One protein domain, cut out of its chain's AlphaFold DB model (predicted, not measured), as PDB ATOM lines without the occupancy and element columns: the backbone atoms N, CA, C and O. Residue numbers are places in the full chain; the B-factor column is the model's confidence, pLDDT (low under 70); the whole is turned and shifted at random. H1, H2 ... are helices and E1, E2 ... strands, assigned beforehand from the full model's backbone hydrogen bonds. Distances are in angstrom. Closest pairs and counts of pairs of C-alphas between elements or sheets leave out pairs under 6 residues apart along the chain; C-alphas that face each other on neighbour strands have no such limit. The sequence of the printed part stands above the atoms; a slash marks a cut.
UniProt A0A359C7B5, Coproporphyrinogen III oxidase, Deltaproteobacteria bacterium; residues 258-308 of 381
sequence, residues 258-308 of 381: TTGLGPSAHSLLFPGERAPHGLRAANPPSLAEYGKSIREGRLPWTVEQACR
ATOM      1  N   THR A 258      27.199 -22.585  39.430       92.06
ATOM      2  CA  THR A 258      27.617 -23.351  40.614       92.06
ATOM      3  C   THR A 258      28.236 -22.435  41.669       92.06
ATOM      4  O   THR A 258      29.128 -21.644  41.354       92.06
ATOM      5  N   THR A 259      27.781 -22.549  42.923       91.19
ATOM      6  CA  THR A 259      28.389 -21.880  44.084       91.19
ATOM      7  C   THR A 259      29.341 -22.833  44.787       91.19
ATOM      8  O   THR A 259      28.918 -23.852  45.330       91.19
ATOM      9  N   GLY A 260      30.619 -22.481  44.827       93.31
ATOM     10  CA  GLY A 260      31.582 -23.105  45.718       93.31
ATOM     11  C   GLY A 260      31.514 -22.465  47.102       93.31
ATOM     12  O   GLY A 260      31.563 -21.242  47.212       93.31
ATOM     13  N   LEU A 261      31.422 -23.287  48.149       93.44
ATOM     14  CA  LEU A 261      31.483 -22.855  49.545       93.44
ATOM     15  C   LEU A 261      32.619 -23.593  50.258       93.44
ATOM     16  O   LEU A 261      32.830 -24.784  50.031       93.44
ATOM     17  N   GLY A 262      33.318 -22.901  51.152       94.94
ATOM     18  CA  GLY A 262      34.453 -23.443  51.892       94.94
ATOM     19  C   GLY A 262      35.824 -23.198  51.243       94.94
ATOM     20  O   GLY A 262      35.924 -22.663  50.139       94.94
ATOM     21  N   PRO A 263      36.915 -23.543  51.943       94.94
ATOM     22  CA  PRO A 263      38.282 -23.332  51.462       94.94
ATOM     23  C   PRO A 263      38.528 -23.998  50.102       94.94
ATOM     24  O   PRO A 263      38.044 -25.101  49.862       94.94
ATOM     25  N   SER A 264      39.288 -23.335  49.225       95.50
ATOM     26  CA  SER A 264      39.586 -23.782  47.847       95.50
ATOM     27  C   SER A 264      38.380 -23.943  46.912       95.50
ATOM     28  O   SER A 264      38.548 -24.380  45.771       95.50
ATOM     29  N   ALA A 265      37.160 -23.628  47.353       95.56
ATOM     30  CA  ALA A 265      35.978 -23.804  46.527       95.56
ATOM     31  C   ALA A 265      35.957 -22.805  45.361       95.56
ATOM     32  O   ALA A 265      36.330 -21.641  45.513       95.56
ATOM     33  N   HIS A 266      35.501 -23.272  44.201       95.31
ATOM     34  CA  HIS A 266      35.387 -22.476  42.984       95.31
ATOM     35  C   HIS A 266      33.924 -22.333  42.584       95.31
ATOM     36  O   HIS A 266      33.124 -23.253  42.751       95.31
ATOM     37  N   SER A 267      33.593 -21.176  42.026       94.19
ATOM     38  CA  SER A 267      32.257 -20.838  41.560       94.19
ATOM     39  C   SER A 267      32.273 -20.415  40.097       94.19
ATOM     40  O   SER A 267      33.233 -19.804  39.618       94.19
ATOM     41  N   LEU A 268      31.169 -20.695  39.411       94.06
ATOM     42  CA  LEU A 268      30.797 -20.069  38.147       94.06
ATOM     43  C   LEU A 268      29.422 -19.436  38.341       94.06
ATOM     44  O   LEU A 268      28.440 -20.134  38.592       94.06
ATOM     45  N   LEU A 269      29.371 -18.114  38.263       91.94
ATOM     46  CA  LEU A 269      28.190 -17.299  38.536       91.94
ATOM     47  C   LEU A 269      27.686 -16.664  37.240       91.94
ATOM     48  O   LEU A 269      28.492 -16.362  36.375       91.94
ATOM     49  N   PHE A 270      26.394 -16.359  37.142       91.25
ATOM     50  CA  PHE A 270      25.811 -15.589  36.033       91.25
ATOM     51  C   PHE A 270      25.038 -14.358  36.548       91.25
ATOM     52  O   PHE A 270      23.810 -14.376  36.560       91.25
ATOM     53  N   PRO A 271      25.721 -13.287  37.008       90.19
ATOM     54  CA  PRO A 271      25.115 -12.071  37.580       90.19
ATOM     55  C   PRO A 271      24.462 -11.139  36.535       90.19
ATOM     56  O   PRO A 271      24.521  -9.917  36.665       90.19
ATOM     57  N   GLY A 272      23.876 -11.699  35.473       88.75
ATOM     58  CA  GLY A 272      23.254 -10.940  34.387       88.75
ATOM     59  C   GLY A 272      24.236  -9.994  33.690       88.75
ATOM     60  O   GLY A 272      25.367 -10.371  33.384       88.75
ATOM     61  N   GLU A 273      23.814  -8.749  33.466       89.94
ATOM     62  CA  GLU A 273      24.566  -7.738  32.706       89.94
ATOM     63  C   GLU A 273      25.970  -7.445  33.261       89.94
ATOM     64  O   GLU A 273      26.852  -7.038  32.509       89.94
ATOM     65  N   ARG A 274      26.216  -7.686  34.559       90.44
ATOM     66  CA  ARG A 274      27.545  -7.495  35.164       90.44
ATOM     67  C   ARG A 274      28.602  -8.440  34.593       90.44
ATOM     68  O   ARG A 274      29.776  -8.080  34.554       90.44
ATOM     69  N   ALA A 275      28.201  -9.652  34.222       93.12
ATOM     70  CA  ALA A 275      29.076 -10.657  33.636       93.12
ATOM     71  C   ALA A 275      28.228 -11.630  32.794       93.12
ATOM     72  O   ALA A 275      27.963 -12.757  33.227       93.12
ATOM     73  N   PRO A 276      27.780 -11.204  31.596       92.12
ATOM     74  CA  PRO A 276      26.778 -11.924  30.800       92.12
ATOM     75  C   PRO A 276      27.241 -13.314  30.345       92.12
ATOM     76  O   PRO A 276      26.426 -14.170  30.019       92.12
ATOM     77  N   HIS A 277      28.549 -13.561  30.355       94.75
ATOM     78  CA  HIS A 277      29.157 -14.825  29.941       94.75
ATOM     79  C   HIS A 277      29.622 -15.699  31.112       94.75
ATOM     80  O   HIS A 277      30.095 -16.820  30.901       94.75
ATOM     81  N   GLY A 278      29.457 -15.206  32.339       94.31
ATOM     82  CA  GLY A 278      29.866 -15.870  33.567       94.31
ATOM     83  C   GLY A 278      30.864 -15.047  34.380       94.31
ATOM     84  O   GLY A 278      31.586 -14.206  33.852       94.31
ATOM     85  N   LEU A 279      30.919 -15.304  35.680       94.38
ATOM     86  CA  LEU A 279      31.862 -14.734  36.633       94.38
ATOM     87  C   LEU A 279      32.482 -15.886  37.424       94.38
ATOM     88  O   LEU A 279      31.779 -16.631  38.110       94.38
ATOM     89  N   ARG A 280      33.798 -16.050  37.312       95.31
ATOM     90  CA  ARG A 280      34.569 -17.013  38.098       95.31
ATOM     91  C   ARG A 280      34.918 -16.392  39.437       95.31
ATOM     92  O   ARG A 280      35.435 -15.277  39.480       95.31
ATOM     93  N   ALA A 281      34.672 -17.131  40.510       94.62
ATOM     94  CA  ALA A 281      35.131 -16.761  41.840       94.62
ATOM     95  C   ALA A 281      35.801 -17.948  42.529       94.62
ATOM     96  O   ALA A 281      35.409 -19.093  42.297       94.62
ATOM     97  N   ALA A 282      36.801 -17.690  43.369       96.62
ATOM     98  CA  ALA A 282      37.487 -18.740  44.117       96.62
ATOM     99  C   ALA A 282      37.781 -18.313  45.553       96.62
ATOM    100  O   ALA A 282      38.178 -17.174  45.807       96.62
ATOM    101  N   ASN A 283      37.613 -19.255  46.475       96.81
ATOM    102  CA  ASN A 283      37.969 -19.104  47.876       96.81
ATOM    103  C   ASN A 283      39.451 -19.438  48.097       96.81
ATOM    104  O   ASN A 283      39.991 -20.317  47.420       96.81
ATOM    105  N   PRO A 284      40.119 -18.815  49.083       96.12
ATOM    106  CA  PRO A 284      41.509 -19.094  49.377       96.12
ATOM    107  C   PRO A 284      41.665 -20.541  49.851       96.12
ATOM    108  O   PRO A 284      40.816 -21.049  50.592       96.12
ATOM    109  N   PRO A 285      42.785 -21.193  49.504       94.12
ATOM    110  CA  PRO A 285      43.113 -22.501  50.058       94.12
ATOM    111  C   PRO A 285      43.509 -22.418  51.541       94.12
ATOM    112  O   PRO A 285      43.430 -23.399  52.277       94.12
ATOM    113  N   SER A 286      43.930 -21.239  52.008       95.81
ATOM    114  CA  SER A 286      44.347 -21.013  53.391       95.81
ATOM    115  C   SER A 286      43.150 -20.964  54.341       95.81
ATOM    116  O   SER A 286      42.338 -20.040  54.294       95.81
ATOM    117  N   LEU A 287      43.096 -21.903  55.294       94.75
ATOM    118  CA  LEU A 287      42.090 -21.905  56.365       94.75
ATOM    119  C   LEU A 287      42.122 -20.624  57.208       94.75
ATOM    120  O   LEU A 287      41.079 -20.145  57.654       94.75
ATOM    121  N   ALA A 288      43.313 -20.067  57.436       96.25
ATOM    122  CA  ALA A 288      43.477 -18.850  58.223       96.25
ATOM    123  C   ALA A 288      42.865 -17.638  57.509       96.25
ATOM    124  O   ALA A 288      42.157 -16.846  58.136       96.25
ATOM    125  N   GLU A 289      43.113 -17.522  56.204       95.75
ATOM    126  CA  GLU A 289      42.584 -16.447  55.364       95.75
ATOM    127  C   GLU A 289      41.075 -16.585  55.167       95.75
ATOM    128  O   GLU A 289      40.337 -15.642  55.452       95.75
ATOM    129  N   TYR A 290      40.610 -17.785  54.808       96.12
ATOM    130  CA  TYR A 290      39.188 -18.107  54.728       96.12
ATOM    131  C   TYR A 290      38.475 -17.735  56.038       96.12
ATOM    132  O   TYR A 290      37.533 -16.944  56.049       96.12
ATOM    133  N   GLY A 291      38.982 -18.217  57.178       95.19
ATOM    134  CA  GLY A 291      38.402 -17.938  58.490       95.19
ATOM    135  C   GLY A 291      38.420 -16.454  58.872       95.19
ATOM    136  O   GLY A 291      37.514 -15.997  59.571       95.19
ATOM    137  N   LYS A 292      39.420 -15.686  58.416       95.25
ATOM    138  CA  LYS A 292      39.475 -14.231  58.616       95.25
ATOM    139  C   LYS A 292      38.329 -13.541  57.877       95.25
ATOM    140  O   LYS A 292      37.597 -12.788  58.515       95.25
ATOM    141  N   SER A 293      38.121 -13.856  56.599       94.00
ATOM    142  CA  SER A 293      37.022 -13.293  55.801       94.00
ATOM    143  C   SER A 293      35.654 -13.568  56.431       94.00
ATOM    144  O   SER A 293      34.834 -12.657  56.540       94.00
ATOM    145  N   ILE A 294      35.437 -14.783  56.954       94.19
ATOM    146  CA  ILE A 294      34.185 -15.130  57.645       94.19
ATOM    147  C   ILE A 294      33.984 -14.306  58.925       94.19
ATOM    148  O   ILE A 294      32.879 -13.814  59.155       94.19
ATOM    149  N   ARG A 295      35.028 -14.123  59.748       94.62
ATOM    150  CA  ARG A 295      34.949 -13.318  60.985       94.62
ATOM    151  C   ARG A 295      34.714 -11.832  60.715       94.62
ATOM    152  O   ARG A 295      33.980 -11.195  61.460       94.62
ATOM    153  N   GLU A 296      35.314 -11.297  59.656       94.25
ATOM    154  CA  GLU A 296      35.116  -9.909  59.205       94.25
ATOM    155  C   GLU A 296      33.792  -9.708  58.466       94.25
ATOM    156  O   GLU A 296      33.408  -8.589  58.136       94.25
ATOM    157  N   GLY A 297      33.091 -10.801  58.193       90.69
ATOM    158  CA  GLY A 297      31.799 -10.774  57.565       90.69
ATOM    159  C   GLY A 297      31.817 -10.403  56.087       90.69
ATOM    160  O   GLY A 297      30.863  -9.785  55.613       90.69
ATOM    161  N   ARG A 298      32.844 -10.837  55.358       90.75
ATOM    162  CA  ARG A 298      32.976 -10.668  53.905       90.75
ATOM    163  C   ARG A 298      32.853 -12.017  53.193       90.75
ATOM    164  O   ARG A 298      33.064 -13.065  53.807       90.75
ATOM    165  N   LEU A 299      32.520 -11.988  51.902       91.12
ATOM    166  CA  LEU A 299      32.716 -13.162  51.050       91.12
ATOM    167  C   LEU A 299      34.219 -13.482  50.988       91.12
ATOM    168  O   LEU A 299      35.031 -12.554  50.925       91.12
ATOM    169  N   PRO A 300      34.610 -14.766  51.045       93.50
ATOM    170  CA  PRO A 300      36.011 -15.149  51.103       93.50
ATOM    171  C   PRO A 300      36.721 -15.111  49.746       93.50
ATOM    172  O   PRO A 300      37.863 -15.535  49.692       93.50
ATOM    173  N   TRP A 301      36.103 -14.608  48.673       93.75
ATOM    174  CA  TRP A 301      36.680 -14.625  47.328       93.75
ATOM    175  C   TRP A 301      38.038 -13.912  47.256       93.75
ATOM    176  O   TRP A 301      38.157 -12.738  47.608       93.75
ATOM    177  N   THR A 302      39.060 -14.624  46.777       91.31
ATOM    178  CA  THR A 302      40.377 -14.068  46.412       91.31
ATOM    179  C   THR A 302      40.548 -13.915  44.907       91.31
ATOM    180  O   THR A 302      41.414 -13.164  44.460       91.31
ATOM    181  N   VAL A 303      39.709 -14.595  44.126       88.88
ATOM    182  CA  VAL A 303      39.579 -14.424  42.678       88.88
ATOM    183  C   VAL A 303      38.151 -13.996  42.381       88.88
ATOM    184  O   VAL A 303      37.216 -14.598  42.906       88.88
ATOM    185  N   GLU A 304      37.999 -12.991  41.526       93.38
ATOM    186  CA  GLU A 304      36.733 -12.565  40.933       93.38
ATOM    187  C   GLU A 304      37.029 -12.084  39.505       93.38
ATOM    188  O   GLU A 304      37.678 -11.055  39.309       93.38
ATOM    189  N   GLN A 305      36.626 -12.862  38.498       95.12
ATOM    190  CA  GLN A 305      36.973 -12.609  37.099       95.12
ATOM    191  C   GLN A 305      35.789 -12.876  36.170       95.12
ATOM    192  O   GLN A 305      35.293 -14.001  36.086       95.12
ATOM    193  N   ALA A 306      35.343 -11.846  35.448       96.00
ATOM    194  CA  ALA A 306      34.332 -12.006  34.410       96.00
ATOM    195  C   ALA A 306      34.898 -12.824  33.238       96.00
ATOM    196  O   ALA A 306      35.983 -12.529  32.728       96.00
ATOM    197  N   CYS A 307      34.155 -13.843  32.811       96.00
ATOM    198  CA  CYS A 307      34.447 -14.617  31.614       96.00
ATOM    199  C   CYS A 307      34.288 -13.726  30.385       96.00
ATOM    200  O   CYS A 307      33.307 -12.986  30.253       96.00
ATOM    201  N   ARG A 308      35.238 -13.818  29.458       96.12
ATOM    202  CA  ARG A 308      35.107 -13.152  28.165       96.12
ATOM    203  C   ARG A 308      34.143 -13.919  27.267       96.12
ATOM    204  O   ARG A 308      33.897 -15.107  27.466       96.12
TER     205      ARG A 308
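What this domain is: This is residues 258 to 308 of the 381 residues of the protein "Coproporphyrinogen III oxidase" of Deltaproteobacteria bacterium (UniProt A0A359C7B5). A small sheet of three short antiparallel strands, in the order E1, E2, E3, has one short helix, H1, beyond one end of its strands. The printed part has 51 residues, running E1, E2, H1, E3; the class is mixed, helices and strands, with under half of the residues in named elements. It is elongated, 33 by 18 by 15 A, and only just compact, close to loose, with a radius of gyration of the C-alphas of 11.5 A.

Where its parts are: E1, residues 266 to 269, begins at C-alpha 266 (35.387, -22.476, 42.984). E2 is residues 279 to 282. H1, residues 287 to 295, is 12.1 A long. E3, residues 303 to 306, ends at C-alpha 306 (34.332, -12.006, 34.410).

How they stand to each other: E1 and E2 form an antiparallel hairpin at 160 degrees; N 267 and O 281 are 2.8 A apart. E2 and E3 are antiparallel at 170 degrees; N 280 and O 305 are 2.8 A apart. H1 is not on the sheet, with 0 pairs of C-alphas within 10 A. In H1 every O i to N i+4 pair is within hydrogen-bond range.

The domain as a whole: The farthest C-alphas, of Glu 273 and Ala 288, are 33.6 A apart. The printed part has no cut, no link is long, and no printed residue is under 70 in pLDDT.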